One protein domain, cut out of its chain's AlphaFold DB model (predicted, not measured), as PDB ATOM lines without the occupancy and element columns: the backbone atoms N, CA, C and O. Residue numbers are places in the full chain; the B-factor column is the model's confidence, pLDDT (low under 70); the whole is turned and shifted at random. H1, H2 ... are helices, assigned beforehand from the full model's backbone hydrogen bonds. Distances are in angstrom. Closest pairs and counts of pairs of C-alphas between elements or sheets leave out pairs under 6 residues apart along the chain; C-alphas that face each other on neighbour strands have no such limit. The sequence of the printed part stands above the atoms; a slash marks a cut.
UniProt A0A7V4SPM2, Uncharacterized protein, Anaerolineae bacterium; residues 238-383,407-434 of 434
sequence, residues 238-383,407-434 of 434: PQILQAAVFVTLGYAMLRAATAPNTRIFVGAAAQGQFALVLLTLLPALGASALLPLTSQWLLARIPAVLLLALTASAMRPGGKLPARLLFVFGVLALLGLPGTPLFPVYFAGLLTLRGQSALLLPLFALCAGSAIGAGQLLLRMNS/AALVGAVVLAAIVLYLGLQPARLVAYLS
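Overview. This is residues 238 to 383 and 407 to 434 of the 434 residues of an uncharacterized protein of Anaerolineae bacterium (UniProt A0A7V4SPM2). Six helices, H1, H2, H3, H4, H6 and H7, lie roughly side by side in an up-and-down bundle, each running against the one before it, with H2 and H3 in the middle. H4 and the short H5 follow each other along H3, and tiny H8 lies near H5. The 174 printed residues include eight named helices, H1 to H8 in order, and no named strand, an all-helix class. The whole is compact, with a radius of gyration of the C-alphas of 16.2 A and spans of 49 by 37 by 21 A.

Arrangement. H1, residues 238 to 257, forms a hairpin with H2, residues 262 to 284; their closest C-alphas, of Ala 256 and Phe 265, are 4.7 A apart. H2 forms another with H3, residues 288 to 314, at a shallow tilt of 4 degrees; the closest C-alphas are those of Thr 262 and Ala 312, 5.2 A. H3, the hub, forms a third with H4, residues 321 to 334, closest at the C-alphas of Leu 308 and Gly 330, 4.9 A. H3 touches H5, residues 342 to 352, with residues 293 to 301 alone; the closest C-alphas are those of Ala 300 and Leu 342, 5.5 A. H6, residues 357 to 383, touches H1, H2 and H4; its C-alpha of Gly 373 is 3.7 A from that of Ala 257, the closest pair with H1. H3 touches H7, residues 407 to 424, with residues 303 to 314 alone; the closest C-alphas are those of Leu 307 and Ala 412, 5.7 A. H8, residues 426 to 431, is close but not clearly touching H5. O i to N i+4 pairs are within hydrogen-bond range throughout H1, H4, H5, H7 and H8, and in 17 of 19 in H2, 18 of 23 in H3 and 21 of 23 in H6.

Along the chain. H1 begins at C-alpha 238 (-10.561, 20.635, 52.690); H8 ends at C-alpha 431 (-35.360, 22.523, 70.221). H3 measures 41.1 A and H6 40.0 A from first to last C-alpha.

Size, cuts and confidence. Residues 384 to 406 are not printed, and C-alphas 383 and 407 are 25.7 A apart. Of the links printed whole, none is long. Mean pLDDT of the printed part is 75.7; 47 residues are under 70, among them 422 to 434.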
ATOM      1  N   PRO A 238      -9.395  19.843  52.299       70.00
ATOM      2  CA  PRO A 238     -10.561  20.635  52.690       70.00
ATOM      3  C   PRO A 238     -10.616  21.996  51.994       70.00
ATOM      4  O   PRO A 238     -11.704  22.474  51.685       70.00
ATOM      5  N   GLN A 239      -9.460  22.607  51.710       76.25
ATOM      6  CA  GLN A 239      -9.374  23.907  51.039       76.25
ATOM      7  C   GLN A 239      -9.762  23.794  49.561       76.25
ATOM      8  O   GLN A 239     -10.508  24.631  49.055       76.25
ATOM      9  N   ILE A 240      -9.312  22.732  48.882       78.06
ATOM     10  CA  ILE A 240      -9.679  22.445  47.488       78.06
ATOM     11  C   ILE A 240     -11.176  22.160  47.388       78.06
ATOM     12  O   ILE A 240     -11.856  22.740  46.541       78.06
ATOM     13  N   LEU A 241     -11.716  21.327  48.282       77.25
ATOM     14  CA  LEU A 241     -13.152  21.062  48.331       77.25
ATOM     15  C   LEU A 241     -13.950  22.331  48.639       77.25
ATOM     16  O   LEU A 241     -14.961  22.583  47.992       77.25
ATOM     17  N   GLN A 242     -13.490  23.169  49.566       81.06
ATOM     18  CA  GLN A 242     -14.130  24.449  49.863       81.06
ATOM     19  C   GLN A 242     -14.152  25.358  48.634       81.06
ATOM     20  O   GLN A 242     -15.223  25.843  48.267       81.06
ATOM     21  N   ALA A 243     -13.022  25.523  47.944       83.75
ATOM     22  CA  ALA A 243     -12.951  26.281  46.700       83.75
ATOM     23  C   ALA A 243     -13.889  25.705  45.624       83.75
ATOM     24  O   ALA A 243     -14.656  26.450  45.015       83.75
ATOM     25  N   ALA A 244     -13.900  24.382  45.441       86.00
ATOM     26  CA  ALA A 244     -14.787  23.696  44.505       86.00
ATOM     27  C   ALA A 244     -16.264  23.964  44.823       86.00
ATOM     28  O   ALA A 244     -17.054  24.262  43.926       86.00
ATOM     29  N   VAL A 245     -16.652  23.927  46.098       87.62
ATOM     30  CA  VAL A 245     -18.023  24.222  46.526       87.62
ATOM     31  C   VAL A 245     -18.375  25.699  46.308       87.62
ATOM     32  O   VAL A 245     -19.454  25.981  45.787       87.62
ATOM     33  N   PHE A 246     -17.476  26.642  46.614       87.56
ATOM     34  CA  PHE A 246     -17.676  28.069  46.319       87.56
ATOM     35  C   PHE A 246     -17.882  28.320  44.819       87.56
ATOM     36  O   PHE A 246     -18.823  29.013  44.426       87.56
ATOM     37  N   VAL A 247     -17.041  27.724  43.973       89.00
ATOM     38  CA  VAL A 247     -17.153  27.830  42.511       89.00
ATOM     39  C   VAL A 247     -18.454  27.193  42.020       89.00
ATOM     40  O   VAL A 247     -19.143  27.772  41.182       89.00
ATOM     41  N   THR A 248     -18.836  26.041  42.578       90.62
ATOM     42  CA  THR A 248     -20.104  25.359  42.267       90.62
ATOM     43  C   THR A 248     -21.300  26.242  42.584       90.62
ATOM     44  O   THR A 248     -22.196  26.371  41.756       90.62
ATOM     45  N   LEU A 249     -21.302  26.887  43.752       89.88
ATOM     46  CA  LEU A 249     -22.351  27.815  44.150       89.88
ATOM     47  C   LEU A 249     -22.439  29.001  43.182       89.88
ATOM     48  O   LEU A 249     -23.522  29.299  42.682       89.88
ATOM     49  N   GLY A 250     -21.308  29.648  42.885       88.00
ATOM     50  CA  GLY A 250     -21.257  30.782  41.961       88.00
ATOM     51  C   GLY A 250     -21.773  30.418  40.568       88.00
ATOM     52  O   GLY A 250     -22.628  31.113  40.017       88.00
ATOM     53  N   TYR A 251     -21.326  29.284  40.024       90.31
ATOM     54  CA  TYR A 251     -21.810  28.769  38.745       90.31
ATOM     55  C   TYR A 251     -23.299  28.442  38.772       90.31
ATOM     56  O   TYR A 251     -24.031  28.859  37.877       90.31
ATOM     57  N   ALA A 252     -23.761  27.714  39.791       90.00
ATOM     58  CA  ALA A 252     -25.158  27.334  39.923       90.00
ATOM     59  C   ALA A 252     -26.056  28.577  39.995       90.00
ATOM     60  O   ALA A 252     -27.092  28.630  39.339       90.00
ATOM     61  N   MET A 253     -25.629  29.623  40.702       91.31
ATOM     62  CA  MET A 253     -26.392  30.865  40.812       91.31
ATOM     63  C   MET A 253     -26.373  31.708  39.550       91.31
ATOM     64  O   MET A 253     -27.421  32.209  39.144       91.31
ATOM     65  N   LEU A 254     -25.233  31.792  38.865       89.56
ATOM     66  CA  LEU A 254     -25.177  32.393  37.535       89.56
ATOM     67  C   LEU A 254     -26.084  31.633  36.557       89.56
ATOM     68  O   LEU A 254     -26.785  32.236  35.739       89.56
ATOM     69  N   ARG A 255     -26.105  30.300  36.650       88.69
ATOM     70  CA  ARG A 255     -26.911  29.454  35.774       88.69
ATOM     71  C   ARG A 255     -28.401  29.546  36.078       88.69
ATOM     72  O   ARG A 255     -29.188  29.541  35.138       88.69
ATOM     73  N   ALA A 256     -28.779  29.682  37.346       87.00
ATOM     74  CA  ALA A 256     -30.147  29.970  37.761       87.00
ATOM     75  C   ALA A 256     -30.588  31.355  37.263       87.00
ATOM     76  O   ALA A 256     -31.645  31.470  36.645       87.00
ATOM     77  N   ALA A 257     -29.747  32.382  37.435       87.12
ATOM     78  CA  ALA A 257     -30.028  33.751  37.001       87.12
ATOM     79  C   ALA A 257     -30.215  33.879  35.482       87.12
ATOM     80  O   ALA A 257     -30.998  34.704  35.026       87.12
ATOM     81  N   THR A 258     -29.506  33.058  34.704       87.62
ATOM     82  CA  THR A 258     -29.541  33.057  33.230       87.62
ATOM     83  C   THR A 258     -30.367  31.910  32.646       87.62
ATOM     84  O   THR A 258     -30.302  31.643  31.441       87.62
ATOM     85  N   ALA A 259     -31.140  31.201  33.475       84.75
ATOM     86  CA  ALA A 259     -31.845  30.001  33.054       84.75
ATOM     87  C   ALA A 259     -32.844  30.315  31.920       84.75
ATOM     88  O   ALA A 259     -33.703  31.191  32.058       84.75
ATOM     89  N   PRO A 260     -32.778  29.603  30.779       80.94
ATOM     90  CA  PRO A 260     -33.731  29.810  29.692       80.94
ATOM     91  C   PRO A 260     -35.098  29.182  29.996       80.94
ATOM     92  O   PRO A 260     -36.096  29.589  29.412       80.94
ATOM     93  N   ASN A 261     -35.154  28.203  30.904       84.56
ATOM     94  CA  ASN A 261     -36.374  27.505  31.291       84.56
ATOM     95  C   ASN A 261     -36.382  27.154  32.789       84.56
ATOM     96  O   ASN A 261     -35.349  27.173  33.462       84.56
ATOM     97  N   THR A 262     -37.564  26.803  33.297       84.44
ATOM     98  CA  THR A 262     -37.788  26.433  34.704       84.44
ATOM     99  C   THR A 262     -37.035  25.168  35.108       84.44
ATOM    100  O   THR A 262     -36.557  25.075  36.230       84.44
ATOM    101  N   ARG A 263     -36.856  24.210  34.195       87.88
ATOM    102  CA  ARG A 263     -36.149  22.946  34.459       87.88
ATOM    103  C   ARG A 263     -34.679  23.141  34.833       87.88
ATOM    104  O   ARG A 263     -34.219  22.610  35.840       87.88
ATOM    105  N   ILE A 264     -33.953  23.946  34.054       86.81
ATOM    106  CA  ILE A 264     -32.557  24.305  34.344       86.81
ATOM    107  C   ILE A 264     -32.483  25.105  35.642       86.81
ATOM    108  O   ILE A 264     -31.578  24.874  36.441       86.81
ATOM    109  N   PHE A 265     -33.440  26.011  35.869       89.00
ATOM    110  CA  PHE A 265     -33.508  26.781  37.106       89.00
ATOM    111  C   PHE A 265     -33.640  25.877  38.336       89.00
ATOM    112  O   PHE A 265     -32.885  26.060  39.281       89.00
ATOM    113  N   VAL A 266     -34.530  24.877  38.318       89.19
ATOM    114  CA  VAL A 266     -34.706  23.943  39.446       89.19
ATOM    115  C   VAL A 266     -33.415  23.187  39.746       89.19
ATOM    116  O   VAL A 266     -32.989  23.161  40.900       89.19
ATOM    117  N   GLY A 267     -32.764  22.622  38.723       88.25
ATOM    118  CA  GLY A 267     -31.496  21.907  38.902       88.25
ATOM    119  C   GLY A 267     -30.392  22.807  39.458       88.25
ATOM    120  O   GLY A 267     -29.693  22.433  40.395       88.25
ATOM    121  N   ALA A 268     -30.279  24.030  38.936       89.69
ATOM    122  CA  ALA A 268     -29.283  24.999  39.376       89.69
ATOM    123  C   ALA A 268     -29.554  25.513  40.803       89.69
ATOM    124  O   ALA A 268     -28.640  25.589  41.619       89.69
ATOM    125  N   ALA A 269     -30.810  25.807  41.141       89.75
ATOM    126  CA  ALA A 269     -31.208  26.229  42.480       89.75
ATOM    127  C   ALA A 269     -30.973  25.115  43.515       89.75
ATOM    128  O   ALA A 269     -30.412  25.373  44.580       89.75
ATOM    129  N   ALA A 270     -31.327  23.867  43.189       90.44
ATOM    130  CA  ALA A 270     -31.083  22.711  44.052       90.44
ATOM    131  C   ALA A 270     -29.580  22.449  44.263       90.44
ATOM    132  O   ALA A 270     -29.152  22.236  45.402       90.44
ATOM    133  N   GLN A 271     -28.770  22.532  43.199       90.69
ATOM    134  CA  GLN A 271     -27.313  22.382  43.273       90.69
ATOM    135  C   GLN A 271     -26.666  23.497  44.100       90.69
ATOM    136  O   GLN A 271     -25.807  23.225  44.936       90.69
ATOM    137  N   GLY A 272     -27.093  24.748  43.907       87.94
ATOM    138  CA  GLY A 272     -26.596  25.884  44.680       87.94
ATOM    139  C   GLY A 272     -26.945  25.780  46.160       87.94
ATOM    140  O   GLY A 272     -26.085  25.972  47.015       87.94
ATOM    141  N   GLN A 273     -28.180  25.389  46.477       88.25
ATOM    142  CA  GLN A 273     -28.595  25.153  47.858       88.25
ATOM    143  C   GLN A 273     -27.763  24.046  48.512       88.25
ATOM    144  O   GLN A 273     -27.297  24.197  49.640       88.25
ATOM    145  N   PHE A 274     -27.521  22.953  47.789       88.50
ATOM    146  CA  PHE A 274     -26.673  21.870  48.267       88.50
ATOM    147  C   PHE A 274     -25.221  22.308  48.486       88.50
ATOM    148  O   PHE A 274     -24.624  21.954  49.500       88.50
ATOM    149  N   ALA A 275     -24.660  23.102  47.571       87.62
ATOM    150  CA  ALA A 275     -23.326  23.667  47.725       87.62
ATOM    151  C   ALA A 275     -23.242  24.555  48.978       87.62
ATOM    152  O   ALA A 275     -22.284  24.451  49.738       87.62
ATOM    153  N   LEU A 276     -24.273  25.354  49.273       85.25
ATOM    154  CA  LEU A 276     -24.319  26.132  50.513       85.25
ATOM    155  C   LEU A 276     -24.288  25.232  51.763       85.25
ATOM    156  O   LEU A 276     -23.554  25.526  52.704       85.25
ATOM    157  N   VAL A 277     -25.029  24.117  51.759       81.25
ATOM    158  CA  VAL A 277     -24.997  23.114  52.846       81.25
ATOM    159  C   VAL A 277     -23.599  22.498  52.980       81.25
ATOM    160  O   VAL A 277     -23.118  22.267  54.084       81.25
ATOM    161  N   LEU A 278     -22.915  22.243  51.864       81.38
ATOM    162  CA  LEU A 278     -21.548  21.728  51.887       81.38
ATOM    163  C   LEU A 278     -20.541  22.739  52.454       81.38
ATOM    164  O   LEU A 278     -19.639  22.329  53.176       81.38
ATOM    165  N   LEU A 279     -20.692  24.041  52.191       78.56
ATOM    166  CA  LEU A 279     -19.798  25.062  52.759       78.56
ATOM    167  C   LEU A 279     -19.869  25.127  54.283       78.56
ATOM    168  O   LEU A 279     -18.854  25.397  54.918       78.56
ATOM    169  N   THR A 280     -21.036  24.872  54.872       72.62
ATOM    170  CA  THR A 280     -21.181  24.827  56.334       72.62
ATOM    171  C   THR A 280     -20.677  23.510  56.927       72.62
ATOM    172  O   THR A 280     -20.260  23.475  58.081       72.62
ATOM    173  N   LEU A 281     -20.666  22.440  56.128       70.50
ATOM    174  CA  LEU A 281     -20.184  21.106  56.488       70.50
ATOM    175  C   LEU A 281     -18.666  20.947  56.423       70.50
ATOM    176  O   LEU A 281     -18.079  20.291  57.281       70.50
ATOM    177  N   LEU A 282     -18.043  21.494  55.380       69.06
ATOM    178  CA  LEU A 282     -16.639  21.256  55.039       69.06
ATOM    179  C   LEU A 282     -15.656  21.568  56.178       69.06
ATOM    180  O   LEU A 282     -14.803  20.718  56.440       69.06
ATOM    181  N   PRO A 283     -15.783  22.698  56.906       63.03
ATOM    182  CA  PRO A 283     -14.904  23.011  58.035       63.03
ATOM    183  C   PRO A 283     -14.986  22.008  59.194       63.03
ATOM    184  O   PRO A 283     -14.129  22.014  60.070       63.03
ATOM    185  N   ALA A 284     -16.020  21.164  59.217       57.75
ATOM    186  CA  ALA A 284     -16.299  20.202  60.275       57.75
ATOM    187  C   ALA A 284     -16.320  18.752  59.774       57.75
ATOM    188  O   ALA A 284     -16.830  17.869  60.471       57.75
ATOM    189  N   LEU A 285     -15.789  18.473  58.576       57.28
ATOM    190  CA  LEU A 285     -15.601  17.095  58.131       57.28
ATOM    191  C   LEU A 285     -14.736  16.346  59.158       57.28
ATOM    192  O   LEU A 285     -13.614  16.744  59.449       57.28
ATOM    193  N   GLY A 286     -15.288  15.277  59.736       51.16
ATOM    194  CA  GLY A 286     -14.672  14.523  60.834       51.16
ATOM    195  C   GLY A 286     -15.105  14.933  62.249       51.16
ATOM    196  O   GLY A 286     -14.873  14.167  63.180       51.16
ATOM    197  N   ALA A 287     -15.797  16.063  62.438       59.41
ATOM    198  CA  ALA A 287     -16.366  16.452  63.730       59.41
ATOM    199  C   ALA A 287     -17.812  15.942  63.880       59.41
ATOM    200  O   ALA A 287     -18.671  16.178  63.029       59.41
ATOM    201  N   SER A 288     -18.110  15.254  64.986       56.56
ATOM    202  CA  SER A 288     -19.428  14.653  65.253       56.56
ATOM    203  C   SER A 288     -20.526  15.676  65.588       56.56
ATOM    204  O   SER A 288     -21.711  15.379  65.428       56.56
ATOM    205  N   ALA A 289     -20.150  16.887  66.012       58.78
ATOM    206  CA  ALA A 289     -21.075  17.891  66.542       58.78
ATOM    207  C   ALA A 289     -22.025  18.510  65.496       58.78
ATOM    208  O   ALA A 289     -23.129  18.915  65.850       58.78
ATOM    209  N   LEU A 290     -21.650  18.561  64.209       63.22
ATOM    210  CA  LEU A 290     -22.485  19.181  63.161       63.22
ATOM    211  C   LEU A 290     -23.371  18.186  62.399       63.22
ATOM    212  O   LEU A 290     -24.203  18.580  61.579       63.22
ATOM    213  N   LEU A 291     -23.249  16.890  62.682       65.88
ATOM    214  CA  LEU A 291     -24.028  15.847  62.020       65.88
ATOM    215  C   LEU A 291     -25.560  16.012  62.205       65.88
ATOM    216  O   LEU A 291     -26.299  15.909  61.221       65.88
ATOM    217  N   PRO A 292     -26.078  16.355  63.406       69.75
ATOM    218  CA  PRO A 292     -27.511  16.580  63.591       69.75
ATOM    219  C   PRO A 292     -28.031  17.769  62.779       69.75
ATOM    220  O   PRO A 292     -29.023  17.622  62.064       69.75
ATOM    221  N   LEU A 293     -27.326  18.905  62.820       68.69
ATOM    222  CA  LEU A 293     -27.699  20.108  62.071       68.69
ATOM    223  C   LEU A 293     -27.755  19.810  60.574       68.69
ATOM    224  O   LEU A 293     -28.721  20.123  59.893       68.69
ATOM    225  N   THR A 294     -26.764  19.107  60.057       71.56
ATOM    226  CA  THR A 294     -26.629  18.890  58.614       71.56
ATOM    227  C   THR A 294     -27.649  17.892  58.086       71.56
ATOM    228  O   THR A 294     -28.228  18.101  57.020       71.56
ATOM    229  N   SER A 295     -27.996  16.878  58.883       72.69
ATOM    230  CA  SER A 295     -29.128  16.001  58.588       72.69
ATOM    231  C   SER A 295     -30.461  16.762  58.527       72.69
ATOM    232  O   SER A 295     -31.272  16.519  57.633       72.69
ATOM    233  N   GLN A 296     -30.668  17.738  59.417       76.75
ATOM    234  CA  GLN A 296     -31.861  18.584  59.411       76.75
ATOM    235  C   GLN A 296     -31.890  19.503  58.188       76.75
ATOM    236  O   GLN A 296     -32.949  19.661  57.587       76.75
ATOM    237  N   TRP A 297     -30.742  20.041  57.764       80.56
ATOM    238  CA  TRP A 297     -30.636  20.857  56.552       80.56
ATOM    239  C   TRP A 297     -30.986  20.059  55.295       80.56
ATOM    240  O   TRP A 297     -31.790  20.497  54.468       80.56
ATOM    241  N   LEU A 298     -30.419  18.858  55.171       83.62
ATOM    242  CA  LEU A 298     -30.665  17.964  54.041       83.62
ATOM    243  C   LEU A 298     -32.107  17.441  54.008       83.62
ATOM    244  O   LEU A 298     -32.631  17.204  52.920       83.62
ATOM    245  N   LEU A 299     -32.762  17.310  55.165       83.31
ATOM    246  CA  LEU A 299     -34.183  16.977  55.257       83.31
ATOM    247  C   LEU A 299     -35.074  18.179  54.898       83.31
ATOM    248  O   LEU A 299     -36.016  18.044  54.119       83.31
ATOM    249  N   ALA A 300     -34.772  19.360  55.444       81.88
ATOM    250  CA  ALA A 300     -35.570  20.576  55.290       81.88
ATOM    251  C   ALA A 300     -35.650  21.070  53.838       81.88
ATOM    252  O   ALA A 300     -36.643  21.689  53.456       81.88
ATOM    253  N   ARG A 301     -34.648  20.759  53.007       85.38
ATOM    254  CA  ARG A 301     -34.668  21.101  51.578       85.38
ATOM    255  C   ARG A 301     -35.587  20.218  50.728       85.38
ATOM    256  O   ARG A 301     -35.981  20.663  49.654       85.38
ATOM    257  N   ILE A 302     -35.932  18.998  51.168       86.25
ATOM    258  CA  ILE A 302     -36.715  18.042  50.356       86.25
ATOM    259  C   ILE A 302     -38.040  18.668  49.891       86.25
ATOM    260  O   ILE A 302     -38.281  18.691  48.684       86.25
ATOM    261  N   PRO A 303     -38.881  19.240  50.780       85.19
ATOM    262  CA  PRO A 303     -40.160  19.805  50.361       85.19
ATOM    263  C   PRO A 303     -39.999  21.024  49.445       85.19
ATOM    264  O   PRO A 303     -40.762  21.167  48.496       85.19
ATOM    265  N   ALA A 304     -38.994  21.876  49.682       85.12
ATOM    266  CA  ALA A 304     -38.751  23.077  48.879       85.12
ATOM    267  C   ALA A 304     -38.297  22.737  47.448       85.12
ATOM    268  O   ALA A 304     -38.830  23.281  46.481       85.12
ATOM    269  N   VAL A 305     -37.360  21.793  47.302       88.19
ATOM    270  CA  VAL A 305     -36.873  21.333  45.990       88.19
ATOM    271  C   VAL A 305     -37.984  20.626  45.215       88.19
ATOM    272  O   VAL A 305     -38.162  20.895  44.028       88.19
ATOM    273  N   LEU A 306     -38.772  19.768  45.873       86.19
ATOM    274  CA  LEU A 306     -39.890  19.085  45.219       86.19
ATOM    275  C   LEU A 306     -41.017  20.047  44.836       86.19
ATOM    276  O   LEU A 306     -41.589  19.904  43.759       86.19
ATOM    277  N   LEU A 307     -41.306  21.057  45.663       85.94
ATOM    278  CA  LEU A 307     -42.271  22.103  45.328       85.94
ATOM    279  C   LEU A 307     -41.831  22.874  44.076       85.94
ATOM    280  O   LEU A 307     -42.629  23.083  43.162       85.94
ATOM    281  N   LEU A 308     -40.553  23.249  43.998       87.00
ATOM    282  CA  LEU A 308     -39.969  23.883  42.815       87.00
ATOM    283  C   LEU A 308     -40.035  22.984  41.576       87.00
ATOM    284  O   LEU A 308     -40.439  23.437  40.509       87.00
ATOM    285  N   ALA A 309     -39.691  21.705  41.709       84.12
ATOM    286  CA  ALA A 309     -39.740  20.743  40.612       84.12
ATOM    287  C   ALA A 309     -41.171  20.507  40.092       84.12
ATOM    288  O   ALA A 309     -41.409  20.483  38.880       84.12
ATOM    289  N   LEU A 310     -42.145  20.395  40.995       83.81
ATOM    290  CA  LEU A 310     -43.547  20.195  40.640       83.81
ATOM    291  C   LEU A 310     -44.140  21.435  39.960       83.81
ATOM    292  O   LEU A 310     -44.797  21.339  38.924       83.81
ATOM    293  N   THR A 311     -43.860  22.617  40.506       82.56
ATOM    294  CA  THR A 311     -44.337  23.889  39.944       82.56
ATOM    295  C   THR A 311     -43.665  24.214  38.617       82.56
ATOM    296  O   THR A 311     -44.341  24.679  37.705       82.56
ATOM    297  N   ALA A 312     -42.384  23.879  38.444       81.69
ATOM    298  CA  ALA A 312     -41.696  23.974  37.158       81.69
ATOM    299  C   ALA A 312     -42.348  23.106  36.073       81.69
ATOM    300  O   ALA A 312     -42.368  23.510  34.912       81.69
ATOM    301  N   SER A 313     -42.907  21.953  36.452       75.19
ATOM    302  CA  SER A 313     -43.649  21.065  35.546       75.19
ATOM    303  C   SER A 313     -45.025  21.634  35.172       75.19
ATOM    304  O   SER A 313     -45.487  21.440  34.048       75.19
ATOM    305  N   ALA A 314     -45.648  22.394  36.081       72.44
ATOM    306  CA  ALA A 314     -46.915  23.101  35.859       72.44
ATOM    307  C   ALA A 314     -46.756  24.467  35.148       72.44
ATOM    308  O   ALA A 314     -47.714  24.999  34.584       72.44
ATOM    309  N   MET A 315     -45.557  25.056  35.169       68.94
ATOM    310  CA  MET A 315     -45.229  26.334  34.532       68.94
ATOM    311  C   MET A 315     -44.919  26.169  33.040       68.94
ATOM    312  O   MET A 315     -43.763  26.066  32.629       68.94
ATOM    313  N   ARG A 316     -45.963  26.188  32.210       65.00
ATOM    314  CA  ARG A 316     -45.854  26.317  30.746       65.00
ATOM    315  C   ARG A 316     -46.088  27.777  30.301       65.00
ATOM    316  O   ARG A 316     -46.614  28.558  31.101       65.00
ATOM    317  N   PRO A 317     -45.702  28.189  29.074       57.66
ATOM    318  CA  PRO A 317     -46.064  29.505  28.533       57.66
ATOM    319  C   PRO A 317     -47.588  29.698  28.612       57.66
ATOM    320  O   PRO A 317     -48.332  28.822  28.183       57.66
ATOM    321  N   GLY A 318     -48.057  30.784  29.239       54.31
ATOM    322  CA  GLY A 318     -49.483  30.977  29.569       54.31
ATOM    323  C   GLY A 318     -49.961  30.327  30.882       54.31
ATOM    324  O   GLY A 318     -51.158  30.283  31.154       54.31
ATOM    325  N   GLY A 319     -49.046  29.822  31.717       59.66
ATOM    326  CA  GLY A 319     -49.366  29.121  32.962       59.66
ATOM    327  C   GLY A 319     -50.240  29.926  33.932       59.66
ATOM    328  O   GLY A 319     -50.056  31.132  34.110       59.66
ATOM    329  N   LYS A 320     -51.171  29.225  34.593       70.00
ATOM    330  CA  LYS A 320     -52.160  29.789  35.525       70.00
ATOM    331  C   LYS A 320     -51.475  30.498  36.707       70.00
ATOM    332  O   LYS A 320     -50.492  29.993  37.251       70.00
ATOM    333  N   LEU A 321     -52.047  31.619  37.160       78.12
ATOM    334  CA  LEU A 321     -51.630  32.376  38.354       78.12
ATOM    335  C   LEU A 321     -51.228  31.502  39.570       78.12
ATOM    336  O   LEU A 321     -50.158  31.748  40.127       78.12
ATOM    337  N   PRO A 322     -51.975  30.448  39.965       80.44
ATOM    338  CA  PRO A 322     -51.581  29.591  41.087       80.44
ATOM    339  C   PRO A 322     -50.233  28.874  40.899       80.44
ATOM    340  O   PRO A 322     -49.477  28.768  41.859       80.44
ATOM    341  N   ALA A 323     -49.869  28.442  39.685       79.69
ATOM    342  CA  ALA A 323     -48.566  27.804  39.445       79.69
ATOM    343  C   ALA A 323     -47.419  28.807  39.642       79.69
ATOM    344  O   ALA A 323     -46.366  28.459  40.169       79.69
ATOM    345  N   ARG A 324     -47.660  30.072  39.268       82.75
ATOM    346  CA  ARG A 324     -46.729  31.193  39.458       82.75
ATOM    347  C   ARG A 324     -46.489  31.499  40.923       82.75
ATOM    348  O   ARG A 324     -45.339  31.587  41.340       82.75
ATOM    349  N   LEU A 325     -47.563  31.584  41.701       85.12
ATOM    350  CA  LEU A 325     -47.477  31.806  43.141       85.12
ATOM    351  C   LEU A 325     -46.761  30.656  43.852       85.12
ATOM    352  O   LEU A 325     -45.880  30.904  44.670       85.12
ATOM    353  N   LEU A 326     -47.081  29.407  43.508       86.06
ATOM    354  CA  LEU A 326     -46.455  28.236  44.124       86.06
ATOM    355  C   LEU A 326     -44.974  28.101  43.747       86.06
ATOM    356  O   LEU A 326     -44.174  27.690  44.582       86.06
ATOM    357  N   PHE A 327     -44.585  28.489  42.530       86.69
ATOM    358  CA  PHE A 327     -43.174  28.552  42.144       86.69
ATOM    359  C   PHE A 327     -42.419  29.614  42.939       86.69
ATOM    360  O   PHE A 327     -41.364  29.314  43.490       86.69
ATOM    361  N   VAL A 328     -42.972  30.830  43.057       87.56
ATOM    362  CA  VAL A 328     -42.394  31.883  43.909       87.56
ATOM    363  C   VAL A 328     -42.260  31.370  45.337       87.56
ATOM    364  O   VAL A 328     -41.186  31.472  45.917       87.56
ATOM    365  N   PHE A 329     -43.303  30.740  45.876       86.44
ATOM    366  CA  PHE A 329     -43.258  30.146  47.207       86.44
ATOM    367  C   PHE A 329     -42.164  29.074  47.332       86.44
ATOM    368  O   PHE A 329     -41.443  29.052  48.324       86.44
ATOM    369  N   GLY A 330     -41.967  28.242  46.305       86.62
ATOM    370  CA  GLY A 330     -40.861  27.287  46.230       86.62
ATOM    371  C   GLY A 330     -39.482  27.949  46.255       86.62
ATOM    372  O   GLY A 330     -38.600  27.489  46.979       86.62
ATOM    373  N   VAL A 331     -39.298  29.057  45.528       88.88
ATOM    374  CA  VAL A 331     -38.045  29.833  45.541       88.88
ATOM    375  C   VAL A 331     -37.804  30.408  46.933       88.88
ATOM    376  O   VAL A 331     -36.732  30.218  47.498       88.88
ATOM    377  N   LEU A 332     -38.814  31.049  47.523       88.31
ATOM    378  CA  LEU A 332     -38.738  31.631  48.864       88.31
ATOM    379  C   LEU A 332     -38.458  30.572  49.943       88.31
ATOM    380  O   LEU A 332     -37.681  30.821  50.866       88.31
ATOM    381  N   ALA A 333     -39.037  29.377  49.802       86.00
ATOM    382  CA  ALA A 333     -38.763  28.240  50.673       86.00
ATOM    383  C   ALA A 333     -37.320  27.749  50.547       86.00
ATOM    384  O   ALA A 333     -36.698  27.455  51.564       86.00
ATOM    385  N   LEU A 334     -36.766  27.709  49.334       85.56
ATOM    386  CA  LEU A 334     -35.378  27.309  49.090       85.56
ATOM    387  C   LEU A 334     -34.363  28.345  49.611       85.56
ATOM    388  O   LEU A 334     -33.289  27.972  50.094       85.56
ATOM    389  N   LEU A 335     -34.729  29.630  49.584       85.00
ATOM    390  CA  LEU A 335     -33.968  30.721  50.206       85.00
ATOM    391  C   LEU A 335     -34.022  30.708  51.739       85.00
ATOM    392  O   LEU A 335     -33.212  31.374  52.378       85.00
ATOM    393  N   GLY A 336     -34.935  29.938  52.335       79.75
ATOM    394  CA  GLY A 336     -35.048  29.815  53.783       79.75
ATOM    395  C   GLY A 336     -35.603  31.070  54.449       79.75
ATOM    396  O   GLY A 336     -35.085  31.476  55.482       79.75
ATOM    397  N   LEU A 337     -36.637  31.699  53.877       83.19
ATOM    398  CA  LEU A 337     -37.318  32.832  54.519       83.19
ATOM    399  C   LEU A 337     -38.055  32.431  55.812       83.19
ATOM    400  O   LEU A 337     -38.450  31.268  55.946       83.19
ATOM    401  N   PRO A 338     -38.293  33.374  56.749       78.75
ATOM    402  CA  PRO A 338     -39.064  33.110  57.963       78.75
ATOM    403  C   PRO A 338     -40.391  32.395  57.670       78.75
ATOM    404  O   PRO A 338     -41.115  32.768  56.749       78.75
ATOM    405  N   GLY A 339     -40.697  31.351  58.446       73.88
ATOM    406  CA  GLY A 339     -41.879  30.503  58.236       73.88
ATOM    407  C   GLY A 339     -41.680  29.349  57.246       73.88
ATOM    408  O   GLY A 339     -42.636  28.639  56.945       73.88
ATOM    409  N   THR A 340     -40.455  29.125  56.758       81.75
ATOM    410  CA  THR A 340     -40.093  27.976  55.908       81.75
ATOM    411  C   THR A 340     -39.166  27.008  56.659       81.75
ATOM    412  O   THR A 340     -38.461  27.422  57.581       81.75
ATOM    413  N   PRO A 341     -39.130  25.706  56.307       74.38
ATOM    414  CA  PRO A 341     -38.383  24.702  57.069       74.38
ATOM    415  C   PRO A 341     -36.863  24.912  57.023       74.38
ATOM    416  O   PRO A 341     -36.157  24.419  57.902       74.38
ATOM    417  N   LEU A 342     -36.356  25.648  56.027       79.81
ATOM    418  CA  LEU A 342     -34.938  25.980  55.889       79.81
ATOM    419  C   LEU A 342     -34.508  27.193  56.731       79.81
ATOM    420  O   LEU A 342     -33.322  27.325  57.015       79.81
ATOM    421  N   PHE A 343     -35.434  28.039  57.190       81.44
ATOM    422  CA  PHE A 343     -35.101  29.208  58.013       81.44
ATOM    423  C   PHE A 343     -34.405  28.879  59.342       81.44
ATOM    424  O   PHE A 343     -33.304  29.385  59.552       81.44
ATOM    425  N   PRO A 344     -34.970  28.040  60.244       74.12
ATOM    426  CA  PRO A 344     -34.330  27.771  61.538       74.12
ATOM    427  C   PRO A 344     -32.960  27.114  61.356       74.12
ATOM    428  O   PRO A 344     -32.020  27.370  62.098       74.12
ATOM    429  N   VAL A 345     -32.857  26.314  60.301       73.25
ATOM    430  CA  VAL A 345     -31.661  25.651  59.810       73.25
ATOM    431  C   VAL A 345     -30.583  26.675  59.428       73.25
ATOM    432  O   VAL A 345     -29.512  26.663  60.031       73.25
ATOM    433  N   TYR A 346     -30.855  27.592  58.494       74.38
ATOM    434  CA  TYR A 346     -29.896  28.622  58.076       74.38
ATOM    435  C   TYR A 346     -29.547  29.580  59.204       74.38
ATOM    436  O   TYR A 346     -28.382  29.937  59.363       74.38
ATOM    437  N   PHE A 347     -30.532  29.950  60.016       75.88
ATOM    438  CA  PHE A 347     -30.319  30.792  61.180       75.88
ATOM    439  C   PHE A 347     -29.370  30.129  62.184       75.88
ATOM    440  O   PHE A 347     -28.390  30.751  62.588       75.88
ATOM    441  N   ALA A 348     -29.580  28.848  62.509       72.12
ATOM    442  CA  ALA A 348     -28.665  28.083  63.351       72.12
ATOM    443  C   ALA A 348     -27.256  28.019  62.741       72.12
ATOM    444  O   ALA A 348     -26.286  28.268  63.445       72.12
ATOM    445  N   GLY A 349     -27.127  27.787  61.428       67.69
ATOM    446  CA  GLY A 349     -25.827  27.822  60.741       67.69
ATOM    447  C   GLY A 349     -25.110  29.159  60.895       67.69
ATOM    448  O   GLY A 349     -23.957  29.195  61.318       67.69
ATOM    449  N   LEU A 350     -25.809  30.259  60.618       69.44
ATOM    450  CA  LEU A 350     -25.277  31.616  60.766       69.44
ATOM    451  C   LEU A 350     -24.867  31.919  62.215       69.44
ATOM    452  O   LEU A 350     -23.841  32.558  62.434       69.44
ATOM    453  N   LEU A 351     -25.622  31.431  63.204       71.00
ATOM    454  CA  LEU A 351     -25.279  31.564  64.621       71.00
ATOM    455  C   LEU A 351     -24.089  30.692  65.034       71.00
ATOM    456  O   LEU A 351     -23.249  31.143  65.807       71.00
ATOM    457  N   THR A 352     -23.981  29.466  64.520       63.28
ATOM    458  CA  THR A 352     -22.825  28.593  64.787       63.28
ATOM    459  C   THR A 352     -21.548  29.114  64.135       63.28
ATOM    460  O   THR A 352     -20.451  28.864  64.623       63.28
ATOM    461  N   LEU A 353     -21.685  29.892  63.060       61.72
ATOM    462  CA  LEU A 353     -20.585  30.406  62.247       61.72
ATOM    463  C   LEU A 353     -20.429  31.925  62.424       61.72
ATOM    464  O   LEU A 353     -19.866  32.595  61.566       61.72
ATOM    465  N   ARG A 354     -20.884  32.471  63.565       54.03
ATOM    466  CA  ARG A 354     -20.960  33.911  63.901       54.03
ATOM    467  C   ARG A 354     -19.623  34.670  63.819       54.03
ATOM    468  O   ARG A 354     -19.629  35.895  63.826       54.03
ATOM    469  N   GLY A 355     -18.496  33.960  63.714       56.28
ATOM    470  CA  GLY A 355     -17.159  34.517  63.467       56.28
ATOM    471  C   GLY A 355     -16.662  34.441  62.013       56.28
ATOM    472  O   GLY A 355     -15.575  34.928  61.726       56.28
ATOM    473  N   GLN A 356     -17.415  33.839  61.087       59.38
ATOM    474  CA  GLN A 356     -17.022  33.630  59.689       59.38
ATOM    475  C   GLN A 356     -17.878  34.489  58.746       59.38
ATOM    476  O   GLN A 356     -18.893  34.048  58.205       59.38
ATOM    477  N   SER A 357     -17.421  35.715  58.467       59.88
ATOM    478  CA  SER A 357     -17.973  36.587  57.410       59.88
ATOM    479  C   SER A 357     -18.007  35.924  56.020       59.88
ATOM    480  O   SER A 357     -18.750  36.353  55.139       59.88
ATOM    481  N   ALA A 358     -17.253  34.834  55.845       64.12
ATOM    482  CA  ALA A 358     -17.127  34.052  54.621       64.12
ATOM    483  C   ALA A 358     -18.438  33.429  54.099       64.12
ATOM    484  O   ALA A 358     -18.494  33.089  52.921       64.12
ATOM    485  N   LEU A 359     -19.488  33.289  54.920       68.88
ATOM    486  CA  LEU A 359     -20.772  32.689  54.502       68.88
ATOM    487  C   LEU A 359     -21.809  33.703  54.012       68.88
ATOM    488  O   LEU A 359     -22.758  33.319  53.327       68.88
ATOM    489  N   LEU A 360     -21.620  34.993  54.307       75.69
ATOM    490  CA  LEU A 360     -22.546  36.042  53.871       75.69
ATOM    491  C   LEU A 360     -22.536  36.195  52.347       75.69
ATOM    492  O   LEU A 360     -23.594  36.314  51.737       75.69
ATOM    493  N   LEU A 361     -21.353  36.139  51.729       80.00
ATOM    494  CA  LEU A 361     -21.203  36.241  50.276       80.00
ATOM    495  C   LEU A 361     -21.866  35.055  49.535       80.00
ATOM    496  O   LEU A 361     -22.669  35.311  48.638       80.00
ATOM    497  N   PRO A 362     -21.630  33.780  49.914       81.38
ATOM    498  CA  PRO A 362     -22.390  32.624  49.435       81.38
ATOM    499  C   PRO A 362     -23.901  32.769  49.539       81.38
ATOM    500  O   PRO A 362     -24.622  32.510  48.577       81.38
ATOM    501  N   LEU A 363     -24.388  33.186  50.706       80.69
ATOM    502  CA  LEU A 363     -25.817  33.313  50.954       80.69
ATOM    503  C   LEU A 363     -26.418  34.438  50.105       80.69
ATOM    504  O   LEU A 363     -27.466  34.252  49.492       80.69
ATOM    505  N   PHE A 364     -25.719  35.568  49.984       82.75
ATOM    506  CA  PHE A 364     -26.108  36.651  49.089       82.75
ATOM    507  C   PHE A 364     -26.143  36.197  47.626       82.75
ATOM    508  O   PHE A 364     -27.118  36.470  46.931       82.75
ATOM    509  N   ALA A 365     -25.128  35.460  47.163       84.06
ATOM    510  CA  ALA A 365     -25.094  34.914  45.808       84.06
ATOM    511  C   ALA A 365     -26.265  33.951  45.553       84.06
ATOM    512  O   ALA A 365     -26.898  34.039  44.498       84.06
ATOM    513  N   LEU A 366     -26.593  33.083  46.525       85.44
ATOM    514  CA  LEU A 366     -27.752  32.183  46.466       85.44
ATOM    515  C   LEU A 366     -29.059  32.969  46.308       85.44
ATOM    516  O   LEU A 366     -29.853  32.694  45.404       85.44
ATOM    517  N   CYS A 367     -29.253  33.967  47.173       84.81
ATOM    518  CA  CYS A 367     -30.418  34.843  47.164       84.81
ATOM    519  C   CYS A 367     -30.540  35.599  45.843       84.81
ATOM    520  O   CYS A 367     -31.561  35.481  45.171       84.81
ATOM    521  N   ALA A 368     -29.495  36.322  45.436       84.19
ATOM    522  CA  ALA A 368     -29.496  37.137  44.230       84.19
ATOM    523  C   ALA A 368     -29.717  36.287  42.970       84.19
ATOM    524  O   ALA A 368     -30.601  36.596  42.174       84.19
ATOM    525  N   GLY A 369     -28.974  35.186  42.805       81.38
ATOM    526  CA  GLY A 369     -29.089  34.330  41.624       81.38
ATOM    527  C   GLY A 369     -30.475  33.701  41.482       81.38
ATOM    528  O   GLY A 369     -31.066  33.727  40.399       81.38
ATOM    529  N   SER A 370     -31.031  33.204  42.589       85.19
ATOM    530  CA  SER A 370     -32.364  32.594  42.598       85.19
ATOM    531  C   SER A 370     -33.474  33.626  42.367       85.19
ATOM    532  O   SER A 370     -34.383  33.360  41.583       85.19
ATOM    533  N   ALA A 371     -33.403  34.813  42.988       85.12
ATOM    534  CA  ALA A 371     -34.408  35.863  42.791       85.12
ATOM    535  C   ALA A 371     -34.369  36.447  41.373       85.12
ATOM    536  O   ALA A 371     -35.420  36.585  40.747       85.12
ATOM    537  N   ILE A 372     -33.176  36.741  40.839       87.38
ATOM    538  CA  ILE A 372     -33.016  37.244  39.467       87.38
ATOM    539  C   ILE A 372     -33.551  36.212  38.471       87.38
ATOM    540  O   ILE A 372     -34.353  36.559  37.605       87.38
ATOM    541  N   GLY A 373     -33.163  34.941  38.618       82.38
ATOM    542  CA  GLY A 373     -33.615  33.867  37.734       82.38
ATOM    543  C   GLY A 373     -35.128  33.669  37.775       82.38
ATOM    544  O   GLY A 373     -35.779  33.614  36.730       82.38
ATOM    545  N   ALA A 374     -35.711  33.641  38.976       83.81
ATOM    546  CA  ALA A 374     -37.154  33.534  39.152       83.81
ATOM    547  C   ALA A 374     -37.896  34.727  38.526       83.81
ATOM    548  O   ALA A 374     -38.867  34.530  37.798       83.81
ATOM    549  N   GLY A 375     -37.410  35.952  38.751       83.44
ATOM    550  CA  GLY A 375     -37.971  37.169  38.167       83.44
ATOM    551  C   GLY A 375     -37.931  37.156  36.639       83.44
ATOM    552  O   GLY A 375     -38.951  37.394  35.995       83.44
ATOM    553  N   GLN A 376     -36.789  36.801  36.041       85.31
ATOM    554  CA  GLN A 376     -36.661  36.697  34.583       85.31
ATOM    555  C   GLN A 376     -37.604  35.647  33.988       85.31
ATOM    556  O   GLN A 376     -38.229  35.899  32.955       85.31
ATOM    557  N   LEU A 377     -37.742  34.485  34.632       84.00
ATOM    558  CA  LEU A 377     -38.661  33.440  34.182       84.00
ATOM    559  C   LEU A 377     -40.119  33.905  34.244       84.00
ATOM    560  O   LEU A 377     -40.856  33.717  33.277       84.00
ATOM    561  N   LEU A 378     -40.523  34.564  35.332       82.75
ATOM    562  CA  LEU A 378     -41.878  35.103  35.482       82.75
ATOM    563  C   LEU A 378     -42.184  36.201  34.454       82.75
ATOM    564  O   LEU A 378     -43.275  36.213  33.884       82.75
ATOM    565  N   LEU A 379     -41.223  37.085  34.168       82.88
ATOM    566  CA  LEU A 379     -41.373  38.135  33.157       82.88
ATOM    567  C   LEU A 379     -41.515  37.553  31.744       82.88
ATOM    568  O   LEU A 379     -42.421  37.947  31.014       82.88
ATOM    569  N   ARG A 380     -40.689  36.563  31.375       76.50
ATOM    570  CA  ARG A 380     -40.781  35.879  30.068       76.50
ATOM    571  C   ARG A 380     -42.112  35.151  29.872       76.50
ATOM    572  O   ARG A 380     -42.637  35.104  28.761       76.50
ATOM    573  N   MET A 381     -42.682  34.611  30.950       69.38
ATOM    574  CA  MET A 381     -44.005  33.976  30.924       69.38
ATOM    575  C   MET A 381     -45.161  34.973  30.752       69.38
ATOM    576  O   MET A 381     -46.256  34.546  30.393       69.38
ATOM    577  N   ASN A 382     -44.940  36.267  31.014       63.59
ATOM    578  CA  ASN A 382     -45.926  37.333  30.807       63.59
ATOM    579  C   ASN A 382     -45.847  37.959  29.412       63.59
ATOM    580  O   ASN A 382     -46.861  38.429  28.911       63.59
ATOM    581  N   SER A 383     -44.661  37.985  28.799       56.09
ATOM    582  CA  SER A 383     -44.419  38.690  27.536       56.09
ATOM    583  C   SER A 383     -44.560  37.825  26.280       56.09
ATOM    584  O   SER A 383     -44.513  38.362  25.177       56.09
ATOM    585  N   ALA A 407     -53.814  18.453  38.352       63.88
ATOM    586  CA  ALA A 407     -53.156  17.514  39.257       63.88
ATOM    587  C   ALA A 407     -51.802  18.035  39.777       63.88
ATOM    588  O   ALA A 407     -51.541  17.997  40.981       63.88
ATOM    589  N   ALA A 408     -50.962  18.597  38.899       64.50
ATOM    590  CA  ALA A 408     -49.684  19.188  39.305       64.50
ATOM    591  C   ALA A 408     -49.867  20.360  40.290       64.50
ATOM    592  O   ALA A 408     -49.117  20.490  41.259       64.50
ATOM    593  N   LEU A 409     -50.901  21.184  40.088       72.81
ATOM    594  CA  LEU A 409     -51.269  22.256  41.016       72.81
ATOM    595  C   LEU A 409     -51.711  21.718  42.379       72.81
ATOM    596  O   LEU A 409     -51.255  22.232  43.397       72.81
ATOM    597  N   VAL A 410     -52.547  20.676  42.418       77.44
ATOM    598  CA  VAL A 410     -52.978  20.046  43.678       77.44
ATOM    599  C   VAL A 410     -51.775  19.509  44.450       77.44
ATOM    600  O   VAL A 410     -51.626  19.812  45.632       77.44
ATOM    601  N   GLY A 411     -50.868  18.786  43.788       67.81
ATOM    602  CA  GLY A 411     -49.648  18.310  44.439       67.81
ATOM    603  C   GLY A 411     -48.770  19.454  44.958       67.81
ATOM    604  O   GLY A 411     -48.178  19.341  46.030       67.81
ATOM    605  N   ALA A 412     -48.720  20.584  44.243       70.56
ATOM    606  CA  ALA A 412     -47.929  21.743  44.646       70.56
ATOM    607  C   ALA A 412     -48.556  22.465  45.842       70.56
ATOM    608  O   ALA A 412     -47.831  22.893  46.734       70.56
ATOM    609  N   VAL A 413     -49.888  22.528  45.920       76.62
ATOM    610  CA  VAL A 413     -50.599  23.015  47.110       76.62
ATOM    611  C   VAL A 413     -50.327  22.111  48.311       76.62
ATOM    612  O   VAL A 413     -50.015  22.620  49.383       76.62
ATOM    613  N   VAL A 414     -50.370  20.784  48.139       77.06
ATOM    614  CA  VAL A 414     -50.046  19.830  49.216       77.06
ATOM    615  C   VAL A 414     -48.606  20.025  49.700       77.06
ATOM    616  O   VAL A 414     -48.373  20.132  50.902       77.06
ATOM    617  N   LEU A 415     -47.635  20.143  48.789       72.56
ATOM    618  CA  LEU A 415     -46.239  20.406  49.155       72.56
ATOM    619  C   LEU A 415     -46.056  21.775  49.816       72.56
ATOM    620  O   LEU A 415     -45.328  21.871  50.799       72.56
ATOM    621  N   ALA A 416     -46.730  22.819  49.335       67.00
ATOM    622  CA  ALA A 416     -46.694  24.140  49.955       67.00
ATOM    623  C   ALA A 416     -47.289  24.115  51.370       67.00
ATOM    624  O   ALA A 416     -46.708  24.700  52.283       67.00
ATOM    625  N   ALA A 417     -48.385  23.385  51.582       75.19
ATOM    626  CA  ALA A 417     -48.966  23.176  52.904       75.19
ATOM    627  C   ALA A 417     -48.003  22.419  53.831       75.19
ATOM    628  O   ALA A 417     -47.858  22.797  54.988       75.19
ATOM    629  N   ILE A 418     -47.287  21.407  53.326       74.94
ATOM    630  CA  ILE A 418     -46.242  20.701  54.086       74.94
ATOM    631  C   ILE A 418     -45.085  21.649  54.432       74.94
ATOM    632  O   ILE A 418     -44.632  21.658  55.574       74.94
ATOM    633  N   VAL A 419     -44.617  22.462  53.479       70.62
ATOM    634  CA  VAL A 419     -43.568  23.475  53.696       70.62
ATOM    635  C   VAL A 419     -43.994  24.458  54.788       70.62
ATOM    636  O   VAL A 419     -43.239  24.666  55.734       70.62
ATOM    637  N   LEU A 420     -45.208  25.011  54.694       71.25
ATOM    638  CA  LEU A 420     -45.772  25.927  55.690       71.25
ATOM    639  C   LEU A 420     -45.906  25.251  57.052       71.25
ATOM    640  O   LEU A 420     -45.424  25.779  58.046       71.25
ATOM    641  N   TYR A 421     -46.508  24.064  57.104       76.12
ATOM    642  CA  TYR A 421     -46.694  23.321  58.345       76.12
ATOM    643  C   TYR A 421     -45.358  23.046  59.037       76.12
ATOM    644  O   TYR A 421     -45.220  23.307  60.227       76.12
ATOM    645  N   LEU A 422     -44.347  22.575  58.299       67.81
ATOM    646  CA  LEU A 422     -43.018  22.310  58.850       67.81
ATOM    647  C   LEU A 422     -42.288  23.588  59.276       67.81
ATOM    648  O   LEU A 422     -41.585  23.564  60.285       67.81
ATOM    649  N   GLY A 423     -42.439  24.683  58.529       56.12
ATOM    650  CA  GLY A 423     -41.832  25.973  58.854       56.12
ATOM    651  C   GLY A 423     -42.504  26.705  60.020       56.12
ATOM    652  O   GLY A 423     -41.843  27.477  60.710       56.12
ATOM    653  N   LEU A 424     -43.786  26.430  60.281       60.09
ATOM    654  CA  LEU A 424     -44.574  27.034  61.357       60.09
ATOM    655  C   LEU A 424     -44.519  26.265  62.681       60.09
ATOM    656  O   LEU A 424     -45.077  26.758  63.653       60.09
ATOM    657  N   GLN A 425     -43.878  25.090  62.764       68.19
ATOM    658  CA  GLN A 425     -43.761  24.339  64.025       68.19
ATOM    659  C   GLN A 425     -42.807  25.043  65.017       68.19
ATOM    660  O   GLN A 425     -41.586  24.869  64.915       68.19
ATOM    661  N   PRO A 426     -43.318  25.752  66.047       44.56
ATOM    662  CA  PRO A 426     -42.482  26.533  66.960       44.56
ATOM    663  C   PRO A 426     -41.718  25.639  67.950       44.56
ATOM    664  O   PRO A 426     -40.624  25.985  68.385       44.56
ATOM    665  N   ALA A 427     -42.234  24.437  68.233       45.25
ATOM    666  CA  ALA A 427     -41.584  23.446  69.092       45.25
ATOM    667  C   ALA A 427     -40.218  22.981  68.554       45.25
ATOM    668  O   ALA A 427     -39.341  22.617  69.332       45.25
ATOM    669  N   ARG A 428     -40.006  23.023  67.230       50.28
ATOM    670  CA  ARG A 428     -38.687  22.740  66.653       50.28
ATOM    671  C   ARG A 428     -37.750  23.927  66.817       50.28
ATOM    672  O   ARG A 428     -36.598  23.704  67.144       50.28
ATOM    673  N   LEU A 429     -38.240  25.160  66.662       38.06
ATOM    674  CA  LEU A 429     -37.460  26.393  66.845       38.06
ATOM    675  C   LEU A 429     -36.891  26.517  68.271       38.06
ATOM    676  O   LEU A 429     -35.761  26.958  68.431       38.06
ATOM    677  N   VAL A 430     -37.625  26.038  69.284       36.66
ATOM    678  CA  VAL A 430     -37.138  25.931  70.675       36.66
ATOM    679  C   VAL A 430     -36.108  24.803  70.835       36.66
ATOM    680  O   VAL A 430     -35.065  25.034  71.430       36.66
ATOM    681  N   ALA A 431     -36.330  23.629  70.228       42.12
ATOM    682  CA  ALA A 431     -35.360  22.523  70.221       42.12
ATOM    683  C   ALA A 431     -34.081  22.801  69.396       42.12
ATOM    684  O   ALA A 431     -33.122  22.045  69.484       42.12
ATOM    685  N   TYR A 432     -34.077  23.850  68.563       36.59
ATOM    686  CA  TYR A 432     -32.897  24.361  67.854       36.59
ATOM    687  C   TYR A 432     -32.057  25.327  68.713       36.59
ATOM    688  O   TYR A 432     -30.910  25.592  68.358       36.59
ATOM    689  N   LEU A 433     -32.628  25.888  69.788       32.72
ATOM    690  CA  LEU A 433     -31.996  26.892  70.657       32.72
ATOM    691  C   LEU A 433     -31.617  26.347  72.046       32.72
ATOM    692  O   LEU A 433     -30.845  26.998  72.750       32.72
ATOM    693  N   SER A 434     -32.171  25.195  72.436       30.56
ATOM    694  CA  SER A 434     -31.791  24.397  73.615       30.56
ATOM    695  C   SER A 434     -30.787  23.316  73.248       30.56
ATOM    696  O   SER A 434     -29.841  23.104  74.032       30.56
TER     697      SER A 434